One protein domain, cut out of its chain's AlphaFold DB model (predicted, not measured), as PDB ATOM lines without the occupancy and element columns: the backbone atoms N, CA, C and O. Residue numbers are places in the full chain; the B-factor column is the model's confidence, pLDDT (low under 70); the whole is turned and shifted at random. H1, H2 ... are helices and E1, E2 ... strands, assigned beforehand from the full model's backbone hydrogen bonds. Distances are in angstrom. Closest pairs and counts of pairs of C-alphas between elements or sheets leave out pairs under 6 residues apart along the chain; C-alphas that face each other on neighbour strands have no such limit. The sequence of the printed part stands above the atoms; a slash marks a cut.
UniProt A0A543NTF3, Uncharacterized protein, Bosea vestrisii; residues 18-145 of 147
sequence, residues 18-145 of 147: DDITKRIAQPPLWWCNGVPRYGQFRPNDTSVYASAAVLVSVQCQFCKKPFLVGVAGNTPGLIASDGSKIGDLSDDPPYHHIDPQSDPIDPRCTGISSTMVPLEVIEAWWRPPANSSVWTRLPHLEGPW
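AT A GLANCE: This is residues 18 to 145 of the 147 residues of an uncharacterized protein of Bosea vestrisii (UniProt A0A543NTF3). With little regular structure, a strongly twisted sheet, E4 - E3 - E5, antiparallel, runs through the middle of long loops; the small hairpin of E1 and E2 packs on E4 through E1. The loop of residues 74 to 115 reaches both ends. The 128 printed residues include H1, E1, E2, E3, E4 and E5 in chain order, mostly strand, 38 residues in named elements. The whole is compact, radius of gyration of the C-alphas 15.3 A, spanning 48 by 27 by 19 A.

HOW THE PARTS SIT: Inner strand E3, residues 52 to 60, forms a hairpin with E4, residues 66 to 73; N 56 and O 69, 2.8 A, are within hydrogen-bond range. E5, residues 116 to 126, is antiparallel to E3, with N 55 and O 123 at 2.9 A. The closest C-alphas of E4 and E1, residues 30 to 32, are Leu 68 and Trp 30, 4.6 A. E1 and E2, residues 35 to 37, form a hairpin, N 35 and O 32 at 2.9 A. H1, residues 18 to 21, is not on the E4 - E3 - E5 sheet and is too short for O i to N i+4 pairs.

IN THESE COORDINATES: E3 measures 23.6 A, E5 23.0 A. H1 begins at C-alpha 18 (2.371, 31.943, 9.183); E5 ends at C-alpha 126 (25.365, 20.074, -10.184).

THE WHOLE: The printed part has no cut. Links E2 to E3 and E4 to E5 are long. Residues 93, 96 to 115 and 130 to 131 have pLDDT under 70.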
ATOM      1  N   ASP A  18       3.336  32.455   8.203       76.56
ATOM      2  CA  ASP A  18       2.371  31.943   9.183       76.56
ATOM      3  C   ASP A  18       1.007  31.620   8.560       76.56
ATOM      4  O   ASP A  18       0.317  30.698   8.992       76.56
ATOM      5  N   ASP A  19       0.598  32.385   7.551       78.31
ATOM      6  CA  ASP A  19      -0.650  32.191   6.821       78.31
ATOM      7  C   ASP A  19      -0.691  30.859   6.057       78.31
ATOM      8  O   ASP A  19      -1.767  30.272   5.926       78.31
ATOM      9  N   ILE A  20       0.467  30.368   5.608       81.31
ATOM     10  CA  ILE A  20       0.649  29.067   4.958       81.31
ATOM     11  C   ILE A  20       0.880  27.979   6.011       81.31
ATOM     12  O   ILE A  20       0.170  26.970   6.027       81.31
ATOM     13  N   THR A  21       1.846  28.171   6.912       78.19
ATOM     14  CA  THR A  21       2.285  27.127   7.850       78.19
ATOM     15  C   THR A  21       1.221  26.774   8.885       78.19
ATOM     16  O   THR A  21       1.134  25.616   9.276       78.19
ATOM     17  N   LYS A  22       0.340  27.709   9.272       80.88
ATOM     18  CA  LYS A  22      -0.796  27.415  10.168       80.88
ATOM     19  C   LYS A  22      -1.939  26.666   9.478       80.88
ATOM     20  O   LYS A  22      -2.793  26.108  10.162       80.88
ATOM     21  N   ARG A  23      -1.992  26.659   8.142       83.62
ATOM     22  CA  ARG A  23      -3.037  25.962   7.366       83.62
ATOM     23  C   ARG A  23      -2.647  24.540   6.976       83.62
ATOM     24  O   ARG A  23      -3.522  23.756   6.615       83.62
ATOM     25  N   ILE A  24      -1.360  24.206   7.031       84.75
ATOM     26  CA  ILE A  24      -0.835  22.895   6.657       84.75
ATOM     27  C   ILE A  24      -0.385  22.176   7.929       84.75
ATOM     28  O   ILE A  24       0.564  22.591   8.580       84.75
ATOM     29  N   ALA A  25      -1.075  21.088   8.283       85.00
ATOM     30  CA  ALA A  25      -0.848  20.384   9.550       85.00
ATOM     31  C   ALA A  25       0.531  19.709   9.653       85.00
ATOM     32  O   ALA A  25       1.059  19.533  10.748       85.00
ATOM     33  N   GLN A  26       1.106  19.309   8.518       87.69
ATOM     34  CA  GLN A  26       2.441  18.722   8.465       87.69
ATOM     35  C   GLN A  26       3.517  19.817   8.483       87.69
ATOM     36  O   GLN A  26       3.328  20.852   7.843       87.69
ATOM     37  N   PRO A  27       4.657  19.612   9.161       86.00
ATOM     38  CA  PRO A  27       5.768  20.552   9.082       86.00
ATOM     39  C   PRO A  27       6.365  20.576   7.662       86.00
ATOM     40  O   PRO A  27       6.297  19.568   6.948       86.00
ATOM     41  N   PRO A  28       6.974  21.695   7.231       90.69
ATOM     42  CA  PRO A  28       7.774  21.723   6.011       90.69
ATOM     43  C   PRO A  28       8.895  20.684   6.078       90.69
ATOM     44  O   PRO A  28       9.528  20.513   7.119       90.69
ATOM     45  N   LEU A  29       9.150  20.012   4.957       94.19
ATOM     46  CA  LEU A  29      10.238  19.046   4.837       94.19
ATOM     47  C   LEU A  29      11.594  19.747   4.740       94.19
ATOM     48  O   LEU A  29      12.586  19.227   5.235       94.19
ATOM     49  N   TRP A  30      11.634  20.921   4.113       94.25
ATOM     50  CA  TRP A  30      12.826  21.755   3.990       94.25
ATOM     51  C   TRP A  30      12.439  23.208   3.694       94.25
ATOM     52  O   TRP A  30      11.265  23.525   3.472       94.25
ATOM     53  N   TRP A  31      13.429  24.092   3.717       91.62
ATOM     54  CA  TRP A  31      13.282  25.531   3.511       91.62
ATOM     55  C   TRP A  31      14.267  26.027   2.460       91.62
ATOM     56  O   TRP A  31      15.304  25.414   2.260       91.62
ATOM     57  N   CYS A  32      13.964  27.130   1.787       89.75
ATOM     58  CA  CYS A  32      14.890  27.790   0.864       89.75
ATOM     59  C   CYS A  32      14.578  29.277   0.861       89.75
ATOM     60  O   CYS A  32      13.428  29.632   0.587       89.75
ATOM     61  N   ASN A  33      15.546  30.132   1.192       85.56
ATOM     62  CA  ASN A  33      15.331  31.569   1.394       85.56
ATOM     63  C   ASN A  33      14.132  31.858   2.324       85.56
ATOM     64  O   ASN A  33      13.236  32.641   1.998       85.56
ATOM     65  N   GLY A  34      14.034  31.124   3.437       82.88
ATOM     66  CA  GLY A  34      12.924  31.208   4.389       82.88
ATOM     67  C   GLY A  34      11.567  30.691   3.886       82.88
ATOM     68  O   GLY A  34      10.594  30.728   4.640       82.88
ATOM     69  N   VAL A  35      11.465  30.183   2.651       87.38
ATOM     70  CA  VAL A  35      10.208  29.680   2.074       87.38
ATOM     71  C   VAL A  35       9.999  28.200   2.419       87.38
ATOM     72  O   VAL A  35      10.875  27.387   2.106       87.38
ATOM     73  N   PRO A  36       8.850  27.803   3.004       90.12
ATOM     74  CA  PRO A  36       8.587  26.406   3.341       90.12
ATOM     75  C   PRO A  36       8.360  25.547   2.091       90.12
ATOM     76  O   PRO A  36       7.710  25.963   1.123       90.12
ATOM     77  N   ARG A  37       8.858  24.307   2.124       92.81
ATOM     78  CA  ARG A  37       8.679  23.298   1.074       92.81
ATOM     79  C   ARG A  37       8.159  21.997   1.676       92.81
ATOM     80  O   ARG A  37       8.738  21.452   2.609       92.81
ATOM     81  N   TYR A  38       7.054  21.497   1.132       93.38
ATOM     82  CA  TYR A  38       6.351  20.313   1.646       93.38
ATOM     83  C   TYR A  38       6.555  19.053   0.794       93.38
ATOM     84  O   TYR A  38       6.131  17.972   1.190       93.38
ATOM     85  N   GLY A  39       7.176  19.189  -0.379       94.69
ATOM     86  CA  GLY A  39       7.558  18.073  -1.242       94.69
ATOM     87  C   GLY A  39       8.991  17.608  -0.987       94.69
ATOM     88  O   GLY A  39       9.771  18.301  -0.330       94.69
ATOM     89  N   GLN A  40       9.340  16.438  -1.530       96.81
ATOM     90  CA  GLN A  40      10.729  15.972  -1.564       96.81
ATOM     91  C   GLN A  40      11.630  17.017  -2.228       96.81
ATOM     92  O   GLN A  40      11.188  17.735  -3.127       96.81
ATOM     93  N   PHE A  41      12.881  17.097  -1.782       97.44
ATOM     94  CA  PHE A  41      13.841  18.034  -2.346       97.44
ATOM     95  C   PHE A  41      14.065  17.763  -3.834       97.44
ATOM     96  O   PHE A  41      14.220  16.621  -4.271       97.44
ATOM     97  N   ARG A  42      14.063  18.838  -4.621       95.94
ATOM     98  CA  ARG A  42      14.435  18.828  -6.032       95.94
ATOM     99  C   ARG A  42      15.286  20.063  -6.289       95.94
ATOM    100  O   ARG A  42      14.856  21.160  -5.939       95.94
ATOM    101  N   PRO A  43      16.440  19.938  -6.957       94.62
ATOM    102  CA  PRO A  43      17.321  21.080  -7.181       94.62
ATOM    103  C   PRO A  43      16.684  22.169  -8.066       94.62
ATOM    104  O   PRO A  43      17.055  23.331  -7.975       94.62
ATOM    105  N   ASN A  44      15.664  21.841  -8.867       92.56
ATOM    106  CA  ASN A  44      14.881  22.837  -9.612       92.56
ATOM    107  C   ASN A  44      13.989  23.724  -8.723       92.56
ATOM    108  O   ASN A  44      13.609  24.812  -9.149       92.56
ATOM    109  N   ASP A  45      13.657  23.281  -7.508       93.81
ATOM    110  CA  ASP A  45      12.751  23.999  -6.603       93.81
ATOM    111  C   ASP A  45      13.485  25.064  -5.763       93.81
ATOM    112  O   ASP A  45      12.845  25.832  -5.033       93.81
ATOM    113  N   THR A  46      14.822  25.110  -5.851       92.00
ATOM    114  CA  THR A  46      15.671  26.095  -5.166       92.00
ATOM    115  C   THR A  46      15.921  27.331  -6.032       92.00
ATOM    116  O   THR A  46      15.833  28.456  -5.547       92.00
ATOM    117  N   SER A  47      16.199  27.150  -7.329       89.25
ATOM    118  CA  SER A  47      16.374  28.240  -8.294       89.25
ATOM    119  C   SER A  47      16.368  27.728  -9.733       89.25
ATOM    120  O   SER A  47      16.995  26.721 -10.056       89.25
ATOM    121  N   VAL A  48      15.748  28.487 -10.641       87.44
ATOM    122  CA  VAL A  48      15.807  28.209 -12.088       87.44
ATOM    123  C   VAL A  48      17.131  28.639 -12.729       87.44
ATOM    124  O   VAL A  48      17.442  28.176 -13.826       87.44
ATOM    125  N   TYR A  49      17.934  29.466 -12.050       86.69
ATOM    126  CA  TYR A  49      19.171  30.054 -12.587       86.69
ATOM    127  C   TYR A  49      20.457  29.446 -12.017       86.69
ATOM    128  O   TYR A  49      21.537  29.721 -12.532       86.69
ATOM    129  N   ALA A  50      20.365  28.641 -10.959       91.00
ATOM    130  CA  ALA A  50      21.536  28.099 -10.277       91.00
ATOM    131  C   ALA A  50      22.185  26.952 -11.062       91.00
ATOM    132  O   ALA A  50      21.472  26.118 -11.622       91.00
ATOM    133  N   SER A  51      23.519  26.868 -11.063       92.94
ATOM    134  CA  SER A  51      24.248  25.697 -11.581       92.94
ATOM    135  C   SER A  51      24.582  24.657 -10.512       92.94
ATOM    136  O   SER A  51      24.975  23.545 -10.856       92.94
ATOM    137  N   ALA A  52      24.412  24.995  -9.236       94.31
ATOM    138  CA  ALA A  52      24.636  24.122  -8.095       94.31
ATOM    139  C   ALA A  52      23.482  24.255  -7.095       94.31
ATOM    140  O   ALA A  52      22.945  25.347  -6.893       94.31
ATOM    141  N   ALA A  53      23.114  23.146  -6.462       95.44
ATOM    142  CA  ALA A  53      22.117  23.117  -5.404       95.44
ATOM    143  C   ALA A  53      22.478  22.040  -4.383       95.44
ATOM    144  O   ALA A  53      22.888  20.940  -4.755       95.44
ATOM    145  N   VAL A  54      22.313  22.343  -3.103       96.38
ATOM    146  CA  VAL A  54      22.573  21.406  -2.010       96.38
ATOM    147  C   VAL A  54      21.414  21.424  -1.024       96.38
ATOM    148  O   VAL A  54      20.841  22.478  -0.753       96.38
ATOM    149  N   LEU A  55      21.073  20.260  -0.483       97.31
ATOM    150  CA  LEU A  55      20.210  20.141   0.685       97.31
ATOM    151  C   LEU A  55      21.100  19.917   1.899       97.31
ATOM    152  O   LEU A  55      21.857  18.949   1.942       97.31
ATOM    153  N   VAL A  56      21.008  20.802   2.880       95.31
ATOM    154  CA  VAL A  56      21.891  20.807   4.043       95.31
ATOM    155  C   VAL A  56      21.053  20.739   5.309       95.31
ATOM    156  O   VAL A  56      20.097  21.494   5.478       95.31
ATOM    157  N   SER A  57      21.429  19.842   6.214       94.62
ATOM    158  CA  SER A  57      20.985  19.880   7.600       94.62
ATOM    159  C   SER A  57      21.767  20.952   8.336       94.62
ATOM    160  O   SER A  57      22.998  20.921   8.398       94.62
ATOM    161  N   VAL A  58      21.048  21.916   8.889       91.56
ATOM    162  CA  VAL A  58      21.608  23.018   9.662       91.56
ATOM    163  C   VAL A  58      20.915  23.085  11.010       91.56
ATOM    164  O   VAL A  58      19.813  22.567  11.183       91.56
ATOM    165  N   GLN A  59      21.520  23.776  11.966       89.06
ATOM    166  CA  GLN A  59      20.847  24.123  13.215       89.06
ATOM    167  C   GLN A  59      20.978  25.606  13.527       89.06
ATOM    168  O   GLN A  59      21.985  26.240  13.207       89.06
ATOM    169  N   CYS A  60      19.983  26.151  14.225       85.31
ATOM    170  CA  CYS A  60      20.098  27.484  14.806       85.31
ATOM    171  C   CYS A  60      21.256  27.519  15.809       85.31
ATOM    172  O   CYS A  60      21.319  26.690  16.721       85.31
ATOM    173  N   GLN A  61      22.157  28.499  15.697       84.19
ATOM    174  CA  GLN A  61      23.294  28.590  16.614       84.19
ATOM    175  C   GLN A  61      22.881  28.797  18.082       84.19
ATOM    176  O   GLN A  61      23.649  28.433  18.974       84.19
ATOM    177  N   PHE A  62      21.681  29.335  18.331       82.62
ATOM    178  CA  PHE A  62      21.187  29.653  19.670       82.62
ATOM    179  C   PHE A  62      20.288  28.551  20.243       82.62
ATOM    180  O   PHE A  62      20.680  27.885  21.199       82.62
ATOM    181  N   CYS A  63      19.123  28.294  19.635       81.56
ATOM    182  CA  CYS A  63      18.173  27.303  20.158       81.56
ATOM    183  C   CYS A  63      18.479  25.860  19.730       81.56
ATOM    184  O   CYS A  63      17.807  24.938  20.181       81.56
ATOM    185  N   LYS A  64      19.478  25.651  18.857       85.94
ATOM    186  CA  LYS A  64      19.912  24.334  18.350       85.94
ATOM    187  C   LYS A  64      18.835  23.532  17.615       85.94
ATOM    188  O   LYS A  64      19.052  22.365  17.312       85.94
ATOM    189  N   LYS A  65      17.692  24.143  17.283       85.12
ATOM    190  CA  LYS A  65      16.652  23.487  16.488       85.12
ATOM    191  C   LYS A  65      17.205  23.177  15.088       85.12
ATOM    192  O   LYS A  65      17.735  24.103  14.459       85.12
ATOM    193  N   PRO A  66      17.131  21.917  14.626       88.31
ATOM    194  CA  PRO A  66      17.609  21.531  13.310       88.31
ATOM    195  C   PRO A  66      16.551  21.788  12.234       88.31
ATOM    196  O   PRO A  66      15.349  21.660  12.483       88.31
ATOM    197  N   PHE A  67      17.007  22.103  11.025       89.12
ATOM    198  CA  PHE A  67      16.178  22.271   9.835       89.12
ATOM    199  C   PHE A  67      16.937  21.791   8.602       89.12
ATOM    200  O   PHE A  67      18.166  21.834   8.565       89.12
ATOM    201  N   LEU A  68      16.198  21.390   7.573       94.31
ATOM    202  CA  LEU A  68      16.759  21.178   6.246       94.31
ATOM    203  C   LEU A  68      16.614  22.454   5.420       94.31
ATOM    204  O   LEU A  68      15.529  23.038   5.368       94.31
ATOM    205  N   VAL A  69      17.702  22.869   4.778       93.25
ATOM    206  CA  VAL A  69      17.780  24.090   3.978       93.25
ATOM    207  C   VAL A  69      18.365  23.773   2.602       93.25
ATOM    208  O   VAL A  69      19.397  23.115   2.485       93.25
ATOM    209  N   GLY A  70      17.663  24.200   1.558       95.12
ATOM    210  CA  GLY A  70      18.048  24.056   0.164       95.12
ATOM    211  C   GLY A  70      18.796  25.293  -0.311       95.12
ATOM    212  O   GLY A  70      18.165  26.288  -0.655       95.12
ATOM    213  N   VAL A  71      20.120  25.203  -0.394       93.50
ATOM    214  CA  VAL A  71      20.982  26.301  -0.839       93.50
ATOM    215  C   VAL A  71      21.230  26.172  -2.337       93.50
ATOM    216  O   VAL A  71      21.597  25.102  -2.824       93.50
ATOM    217  N   ALA A  72      21.048  27.264  -3.074       92.81
ATOM    218  CA  ALA A  72      21.326  27.334  -4.502       92.81
ATOM    219  C   ALA A  72      22.381  28.390  -4.800       92.81
ATOM    220  O   ALA A  72      22.414  29.449  -4.181       92.81
ATOM    221  N   GLY A  73      23.215  28.127  -5.797       90.94
ATOM    222  CA  GLY A  73      24.255  29.059  -6.191       90.94
ATOM    223  C   GLY A  73      24.845  28.737  -7.549       90.94
ATOM    224  O   GLY A  73      24.448  27.795  -8.238       90.94
ATOM    225  N   ASN A  74      25.824  29.546  -7.932       86.81
ATOM    226  CA  ASN A  74      26.597  29.325  -9.142       86.81
ATOM    227  C   ASN A  74      27.954  28.727  -8.791       86.81
ATOM    228  O   ASN A  74      28.519  29.000  -7.734       86.81
ATOM    229  N   THR A  75      28.503  27.953  -9.713       75.12
ATOM    230  CA  THR A  75      29.925  27.605  -9.742       75.12
ATOM    231  C   THR A  75      30.773  28.839 -10.091       75.12
ATOM    232  O   THR A  75      30.370  29.587 -10.986       75.12
ATOM    233  N   PRO A  76      31.944  29.059  -9.457       83.31
ATOM    234  CA  PRO A  76      32.585  28.211  -8.446       83.31
ATOM    235  C   PRO A  76      32.145  28.488  -6.993       83.31
ATOM    236  O   PRO A  76      32.761  27.961  -6.075       83.31
ATOM    237  N   GLY A  77      31.147  29.351  -6.771       87.00
ATOM    238  CA  GLY A  77      30.768  29.839  -5.442       87.00
ATOM    239  C   GLY A  77      30.253  28.744  -4.507       87.00
ATOM    240  O   GLY A  77      30.853  28.504  -3.467       87.00
ATOM    241  N   LEU A  78      29.166  28.064  -4.884       90.19
ATOM    242  CA  LEU A  78      28.564  27.022  -4.036       90.19
ATOM    243  C   LEU A  78      29.243  25.656  -4.203       90.19
ATOM    244  O   LEU A  78      29.431  24.928  -3.236       90.19
ATOM    245  N   ILE A  79      29.598  25.296  -5.433       91.44
ATOM    246  CA  ILE A  79      30.374  24.094  -5.749       91.44
ATOM    247  C   ILE A  79      31.524  24.542  -6.645       91.44
ATOM    248  O   ILE A  79      31.319  25.364  -7.543       91.44
ATOM    249  N   ALA A  80      32.728  24.024  -6.405       89.75
ATOM    250  CA  ALA A  80      33.882  24.314  -7.251       89.75
ATOM    251  C   ALA A  80      33.608  23.926  -8.716       89.75
ATOM    252  O   ALA A  80      32.849  23.002  -8.995       89.75
ATOM    253  N   SER A  81      34.235  24.613  -9.674       88.00
ATOM    254  CA  SER A  81      33.984  24.375 -11.107       88.00
ATOM    255  C   SER A  81      34.281  22.944 -11.576       88.00
ATOM    256  O   SER A  81      33.790  22.543 -12.625       88.00
ATOM    257  N   ASP A  82      35.087  22.193 -10.827       87.94
ATOM    258  CA  ASP A  82      35.428  20.790 -11.072       87.94
ATOM    259  C   ASP A  82      34.544  19.797 -10.291       87.94
ATOM    260  O   ASP A  82      34.753  18.588 -10.375       87.94
ATOM    261  N   GLY A  83      33.570  20.284  -9.514       86.94
ATOM    262  CA  GLY A  83      32.702  19.452  -8.680       86.94
ATOM    263  C   GLY A  83      33.402  18.812  -7.476       86.94
ATOM    264  O   GLY A  83      32.859  17.872  -6.896       86.94
ATOM    265  N   SER A  84      34.601  19.268  -7.095       90.50
ATOM    266  CA  SER A  84      35.427  18.607  -6.068       90.50
ATOM    267  C   SER A  84      35.071  18.963  -4.625       90.50
ATOM    268  O   SER A  84      35.369  18.186  -3.718       90.50
ATOM    269  N   LYS A  85      34.448  20.124  -4.393       92.25
ATOM    270  CA  LYS A  85      34.138  20.629  -3.048       92.25
ATOM    271  C   LYS A  85      32.933  21.564  -3.029       92.25
ATOM    272  O   LYS A  85      32.630  22.212  -4.034       92.25
ATOM    273  N   ILE A  86      32.314  21.663  -1.856       92.38
ATOM    274  CA  ILE A  86      31.292  22.663  -1.530       92.38
ATOM    275  C   ILE A  86      31.997  23.907  -0.975       92.38
ATOM    276  O   ILE A  86      32.980  23.792  -0.243       92.38
ATOM    277  N   GLY A  87      31.547  25.082  -1.407       89.38
ATOM    278  CA  GLY A  87      31.990  26.382  -0.909       89.38
ATOM    279  C   GLY A  87      31.132  26.862   0.259       89.38
ATOM    280  O   GLY A  87      30.613  26.062   1.035       89.38
ATOM    281  N   ASP A  88      30.964  28.175   0.383       82.25
ATOM    282  CA  ASP A  88      30.223  28.747   1.504       82.25
ATOM    283  C   ASP A  88      28.726  28.430   1.413       82.25
ATOM    284  O   ASP A  88      28.060  28.681   0.404       82.25
ATOM    285  N   LEU A  89      28.185  27.900   2.509       85.25
ATOM    286  CA  LEU A  89      26.758  27.668   2.681       85.25
ATOM    287  C   LEU A  89      26.129  28.897   3.333       85.25
ATOM    288  O   LEU A  89      26.262  29.111   4.537       85.25
ATOM    289  N   SER A  90      25.432  29.698   2.533       77.62
ATOM    290  CA  SER A  90      24.655  30.840   3.008       77.62
ATOM    291  C   SER A  90      23.232  30.738   2.478       77.62
ATOM    292  O   SER A  90      23.026  30.615   1.274       77.62
ATOM    293  N   ASP A  91      22.266  30.746   3.390       77.88
ATOM    294  CA  ASP A  91      20.835  30.826   3.113       77.88
ATOM    295  C   ASP A  91      20.127  31.326   4.382       77.88
ATOM    296  O   ASP A  91      20.694  31.303   5.482       77.88
ATOM    297  N   ASP A  92      18.891  31.783   4.224       73.38
ATOM    298  CA  ASP A  92      18.043  32.256   5.304       73.38
ATOM    299  C   ASP A  92      17.164  31.097   5.825       73.38
ATOM    300  O   ASP A  92      16.270  30.615   5.116       73.38
ATOM    301  N   PRO A  93      17.392  30.613   7.063       69.00
ATOM    302  CA  PRO A  93      16.565  29.582   7.676       69.00
ATOM    303  C   PRO A  93      15.152  30.117   7.973       69.00
ATOM    304  O   PRO A  93      14.925  31.331   7.977       69.00
ATOM    305  N   PRO A  94      14.179  29.235   8.276       73.94
ATOM    306  CA  PRO A  94      12.856  29.678   8.683       73.94
ATOM    307  C   PRO A  94      12.896  30.610   9.881       73.94
ATOM    308  O   PRO A  94      13.708  30.464  10.798       73.94
ATOM    309  N   TYR A  95      11.887  31.462   9.946       71.38
ATOM    310  CA  TYR A  95      11.473  32.051  11.201       71.38
ATOM    311  C   TYR A  95      10.967  30.948  12.139       71.38
ATOM    312  O   TYR A  95       9.997  30.255  11.838       71.38
ATOM    313  N   HIS A  96      11.663  30.743  13.255       68.81
ATOM    314  CA  HIS A  96      11.462  29.565  14.106       68.81
ATOM    315  C   HIS A  96      11.405  29.882  15.602       68.81
ATOM    316  O   HIS A  96      11.550  28.977  16.425       68.81
ATOM    317  N   HIS A  97      11.199  31.151  15.958       61.47
ATOM    318  CA  HIS A  97      10.980  31.538  17.352       61.47
ATOM    319  C   HIS A  97       9.531  31.405  17.810       61.47
ATOM    320  O   HIS A  97       9.274  31.451  19.009       61.47
ATOM    321  N   ILE A  98       8.596  31.270  16.867       55.75
ATOM    322  CA  ILE A  98       7.212  30.922  17.161       55.75
ATOM    323  C   ILE A  98       7.089  29.433  16.878       55.75
ATOM    324  O   ILE A  98       7.050  29.002  15.727       55.75
ATOM    325  N   ASP A  99       7.085  28.636  17.934       52.28
ATOM    326  CA  ASP A  99       6.558  27.289  17.852       52.28
ATOM    327  C   ASP A  99       5.027  27.389  17.977       52.28
ATOM    328  O   ASP A  99       4.537  27.859  19.004       52.28
ATOM    329  N   PRO A 100       4.241  26.970  16.970       48.88
ATOM    330  CA  PRO A 100       2.782  26.962  17.066       48.88
ATOM    331  C   PRO A 100       2.251  26.123  18.239       48.88
ATOM    332  O   PRO A 100       1.087  26.267  18.607       48.88
ATOM    333  N   GLN A 101       3.077  25.229  18.795       47.78
ATOM    334  CA  GLN A 101       2.736  24.343  19.906       47.78
ATOM    335  C   GLN A 101       3.345  24.774  21.248       47.78
ATOM    336  O   GLN A 101       2.948  24.219  22.273       47.78
ATOM    337  N   SER A 102       4.246  25.765  21.283       42.72
ATOM    338  CA  SER A 102       4.766  26.319  22.536       42.72
ATOM    339  C   SER A 102       4.676  27.848  22.575       42.72
ATOM    340  O   SER A 102       5.434  28.581  21.948       42.72
ATOM    341  N   ASP A 103       3.702  28.324  23.351       36.41
ATOM    342  CA  ASP A 103       3.704  29.656  23.957       36.41
ATOM    343  C   ASP A 103       4.491  29.540  25.283       36.41
ATOM    344  O   ASP A 103       4.124  28.689  26.102       36.41
ATOM    345  N   PRO A 104       5.580  30.299  25.530       55.16
ATOM    346  CA  PRO A 104       6.039  31.497  24.827       55.16
ATOM    347  C   PRO A 104       7.257  31.273  23.919       55.16
ATOM    348  O   PRO A 104       7.929  30.245  23.992       55.16
ATOM    349  N   ILE A 105       7.552  32.311  23.118       55.50
ATOM    350  CA  ILE A 105       8.824  32.570  22.414       55.50
ATOM    351  C   ILE A 105       9.968  31.894  23.167       55.50
ATOM    352  O   ILE A 105      10.202  32.265  24.318       55.50
ATOM    353  N   ASP A 106      10.687  30.948  22.548       59.84
ATOM    354  CA  ASP A 106      11.888  30.402  23.185       59.84
ATOM    355  C   ASP A 106      12.860  31.574  23.394       59.84
ATOM    356  O   ASP A 106      13.422  32.077  22.415       59.84
ATOM    357  N   PRO A 107      13.083  32.036  24.642       60.84
ATOM    358  CA  PRO A 107      13.906  33.214  24.901       60.84
ATOM    359  C   PRO A 107      15.375  32.964  24.538       60.84
ATOM    360  O   PRO A 107      16.184  33.889  24.512       60.84
ATOM    361  N   ARG A 108      15.735  31.704  24.257       66.06
ATOM    362  CA  ARG A 108      17.054  31.280  23.793       66.06
ATOM    363  C   ARG A 108      17.172  31.345  22.273       66.06
ATOM    364  O   ARG A 108      18.206  30.957  21.750       66.06
ATOM    365  N   CYS A 109      16.145  31.781  21.548       69.88
ATOM    366  CA  CYS A 109      16.189  31.962  20.106       69.88
ATOM    367  C   CYS A 109      16.180  33.456  19.770       69.88
ATOM    368  O   CYS A 109      15.237  34.167  20.098       69.88
ATOM    369  N   THR A 110      17.197  33.934  19.049       66.94
ATOM    370  CA  THR A 110      17.177  35.299  18.491       66.94
ATOM    371  C   THR A 110      16.124  35.449  17.397       66.94
ATOM    372  O   THR A 110      15.784  36.565  17.034       66.94
ATOM    373  N   GLY A 111      15.605  34.337  16.868       59.81
ATOM    374  CA  GLY A 111      14.367  34.260  16.106       59.81
ATOM    375  C   GLY A 111      14.364  34.845  14.704       59.81
ATOM    376  O   GLY A 111      13.407  34.589  13.979       59.81
ATOM    377  N   ILE A 112      15.394  35.602  14.331       55.34
ATOM    378  CA  ILE A 112      15.455  36.349  13.068       55.34
ATOM    379  C   ILE A 112      16.836  36.342  12.395       55.34
ATOM    380  O   ILE A 112      16.973  36.940  11.335       55.34
ATOM    381  N   SER A 113      17.866  35.719  12.981       54.28
ATOM    382  CA  SER A 113      19.210  35.747  12.389       54.28
ATOM    383  C   SER A 113      19.499  34.511  11.539       54.28
ATOM    384  O   SER A 113      19.324  33.382  12.004       54.28
ATOM    385  N   SER A 114      20.061  34.731  10.343       57.06
ATOM    386  CA  SER A 114      20.607  33.736   9.394       57.06
ATOM    387  C   SER A 114      21.820  32.963   9.927       57.06
ATOM    388  O   SER A 114      22.604  32.365   9.197       57.06
ATOM    389  N   THR A 115      22.006  32.990  11.241       69.75
ATOM    390  CA  THR A 115      23.091  32.338  11.945       69.75
ATOM    391  C   THR A 115      22.773  30.860  12.121       69.75
ATOM    392  O   THR A 115      22.308  30.406  13.177       69.75
ATOM    393  N   MET A 116      22.982  30.126  11.040       78.62
ATOM    394  CA  MET A 116      22.883  28.682  10.993       78.62
ATOM    395  C   MET A 116      24.276  28.058  11.055       78.62
ATOM    396  O   MET A 116      25.237  28.584  10.498       78.62
ATOM    397  N   VAL A 117      24.379  26.932  11.750       88.56
ATOM    398  CA  VAL A 117      25.580  26.098  11.752       88.56
ATOM    399  C   VAL A 117      25.286  24.891  10.864       88.56
ATOM    400  O   VAL A 117      24.396  24.113  11.226       88.56
ATOM    401  N   PRO A 118      25.979  24.728   9.723       91.44
ATOM    402  CA  PRO A 118      25.846  23.534   8.903       91.44
ATOM    403  C   PRO A 118      26.305  22.293   9.672       91.44
ATOM    404  O   PRO A 118      27.324  22.323  10.365       91.44
ATOM    405  N   LEU A 119      25.533  21.215   9.567       93.62
ATOM    406  CA  LEU A 119      25.802  19.935  10.221       93.62
ATOM    407  C   LEU A 119      26.171  18.861   9.203       93.62
ATOM    408  O   LEU A 119      27.144  18.134   9.395       93.62
ATOM    409  N   GLU A 120      25.399  18.757   8.126       95.88
ATOM    410  CA  GLU A 120      25.522  17.672   7.156       95.88
ATOM    411  C   GLU A 120      24.986  18.094   5.790       95.88
ATOM    412  O   GLU A 120      23.945  18.746   5.699       95.88
ATOM    413  N   VAL A 121      25.671  17.690   4.725       96.81
ATOM    414  CA  VAL A 121      25.175  17.790   3.352       96.81
ATOM    415  C   VAL A 121      24.410  16.509   3.036       96.81
ATOM    416  O   VAL A 121      25.000  15.436   2.953       96.81
ATOM    417  N   ILE A 122      23.096  16.621   2.868       97.94
ATOM    418  CA  ILE A 122      22.199  15.487   2.615       97.94
ATOM    419  C   ILE A 122      22.183  15.130   1.132       97.94
ATOM    420  O   ILE A 122      22.232  13.958   0.769       97.94
ATOM    421  N   GLU A 123      22.112  16.146   0.272       98.06
ATOM    422  CA  GLU A 123      22.175  15.971  -1.174       98.06
ATOM    423  C   GLU A 123      23.002  17.081  -1.812       98.06
ATOM    424  O   GLU A 123      22.846  18.249  -1.452       98.06
ATOM    425  N   ALA A 124      23.832  16.739  -2.796       97.06
ATOM    426  CA  ALA A 124      24.561  17.714  -3.600       97.06
ATOM    427  C   ALA A 124      24.300  17.500  -5.091       97.06
ATOM    428  O   ALA A 124      24.386  16.383  -5.599       97.06
ATOM    429  N   TRP A 125      23.996  18.582  -5.803       96.25
ATOM    430  CA  TRP A 125      23.585  18.543  -7.199       96.25
ATOM    431  C   TRP A 125      24.302  19.601  -8.024       96.25
ATOM    432  O   TRP A 125      24.499  20.740  -7.593       96.25
ATOM    433  N   TRP A 126      24.638  19.228  -9.253       93.62
ATOM    434  CA  TRP A 126      25.365  20.074 -10.184       93.62
ATOM    435  C   TRP A 126      24.817  19.946 -11.604       93.62
ATOM    436  O   TRP A 126      24.500  18.846 -12.059       93.62
ATOM    437  N   ARG A 127      24.705  21.074 -12.312       90.50
ATOM    438  CA  ARG A 127      24.300  21.128 -13.723       90.50
ATOM    439  C   ARG A 127      25.098  22.165 -14.524       90.50
ATOM    440  O   ARG A 127      24.651  23.292 -14.722       90.50
ATOM    441  N   PRO A 128      26.305  21.837 -14.992       77.06
ATOM    442  CA  PRO A 128      27.030  22.691 -15.920       77.06
ATOM    443  C   PRO A 128      26.573  22.407 -17.368       77.06
ATOM    444  O   PRO A 128      26.472  21.241 -17.754       77.06
ATOM    445  N   PRO A 129      26.341  23.430 -18.211       76.75
ATOM    446  CA  PRO A 129      26.177  24.853 -17.884       76.75
ATOM    447  C   PRO A 129      24.859  25.136 -17.132       76.75
ATOM    448  O   PRO A 129      23.923  24.351 -17.221       76.75
ATOM    449  N   ALA A 130      24.757  26.280 -16.437       68.06
ATOM    450  CA  ALA A 130      23.622  26.644 -15.562       68.06
ATOM    451  C   ALA A 130      22.224  26.570 -16.216       68.06
ATOM    452  O   ALA A 130      21.216  26.456 -15.522       68.06
ATOM    453  N   ASN A 131      22.155  26.636 -17.548       69.94
ATOM    454  CA  ASN A 131      20.932  26.519 -18.344       69.94
ATOM    455  C   ASN A 131      20.591  25.073 -18.761       69.94
ATOM    456  O   ASN A 131      19.600  24.861 -19.456       69.94
ATOM    457  N   SER A 132      21.381  24.081 -18.350       78.62
ATOM    458  CA  SER A 132      21.044  22.669 -18.514       78.62
ATOM    459  C   SER A 132      19.787  22.330 -17.708       78.62
ATOM    460  O   SER A 132      19.616  22.751 -16.563       78.62
ATOM    461  N   SER A 133      18.889  21.534 -18.282       77.44
ATOM    462  CA  SER A 133      17.749  20.972 -17.547       77.44
ATOM    463  C   SER A 133      18.128  19.734 -16.727       77.44
ATOM    464  O   SER A 133      17.310  19.241 -15.951       77.44
ATOM    465  N   VAL A 134      19.337  19.200 -16.923       89.50
ATOM    466  CA  VAL A 134      19.780  17.930 -16.343       89.50
ATOM    467  C   VAL A 134      20.685  18.196 -15.152       89.50
ATOM    468  O   VAL A 134      21.751  18.789 -15.297       89.50
ATOM    469  N   TRP A 135      20.251  17.714 -13.991       94.00
ATOM    470  CA  TRP A 135      21.021  17.719 -12.755       94.00
ATOM    471  C   TRP A 135      21.724  16.384 -12.546       94.00
ATOM    472  O   TRP A 135      21.117  15.323 -12.691       94.00
ATOM    473  N   THR A 136      22.984  16.455 -12.136       94.62
ATOM    474  CA  THR A 136      23.798  15.309 -11.740       94.62
ATOM    475  C   THR A 136      24.022  15.364 -10.237       94.62
ATOM    476  O   THR A 136      24.477  16.383  -9.714       94.62
ATOM    477  N   ARG A 137      23.701  14.274  -9.535       96.56
ATOM    478  CA  ARG A 137      23.974  14.143  -8.101       96.56
ATOM    479  C   ARG A 137      25.465  13.887  -7.873       96.56
ATOM    480  O   ARG A 137      26.064  13.093  -8.596       96.56
ATOM    481  N   LEU A 138      26.044  14.538  -6.869       96.50
ATOM    482  CA  LEU A 138      27.453  14.449  -6.481       96.50
ATOM    483  C   LEU A 138      27.577  13.808  -5.085       96.50
ATOM    484  O   LEU A 138      27.857  14.506  -4.112       96.50
ATOM    485  N   PRO A 139      27.376  12.483  -4.958       97.19
ATOM    486  CA  PRO A 139      27.320  11.813  -3.657       97.19
ATOM    487  C   PRO A 139      28.637  11.874  -2.872       97.19
ATOM    488  O   PRO A 139      28.634  11.741  -1.656       97.19
ATOM    489  N   HIS A 140      29.776  12.104  -3.533       96.25
ATOM    490  CA  HIS A 140      31.070  12.269  -2.859       96.25
ATOM    491  C   HIS A 140      31.186  13.573  -2.056       96.25
ATOM    492  O   HIS A 140      32.129  13.714  -1.281       96.25
ATOM    493  N   LEU A 141      30.257  14.518  -2.246       95.88
ATOM    494  CA  LEU A 141      30.161  15.762  -1.478       95.88
ATOM    495  C   LEU A 141      29.167  15.667  -0.308       95.88
ATOM    496  O   LEU A 141      29.023  16.629   0.441       95.88
ATOM    497  N   GLU A 142      28.468  14.540  -0.168       97.31
ATOM    498  CA  GLU A 142      27.461  14.319   0.872       97.31
ATOM    499  C   GLU A 142      28.096  13.773   2.159       97.31
ATOM    500  O   GLU A 142      29.159  13.145   2.150       97.31
ATOM    501  N   GLY A 143      27.426  14.014   3.284       96.44
ATOM    502  CA  GLY A 143      27.860  13.614   4.617       96.44
ATOM    503  C   GLY A 143      28.229  14.795   5.520       96.44
ATOM    504  O   GLY A 143      27.870  15.944   5.233       96.44
ATOM    505  N   PRO A 144      28.902  14.525   6.658       95.88
ATOM    506  CA  PRO A 144      29.137  15.524   7.696       95.88
ATOM    507  C   PRO A 144      29.836  16.767   7.158       95.88
ATOM    508  O   PRO A 144      30.808  16.657   6.404       95.88
ATOM    509  N   TRP A 145      29.363  17.940   7.580       90.75
ATOM    510  CA  TRP A 145      29.956  19.210   7.189       90.75
ATOM    511  C   TRP A 145      31.405  19.293   7.674       90.75
ATOM    512  O   TRP A 145      31.696  19.113   8.860       90.75
TER     513      TRP A 145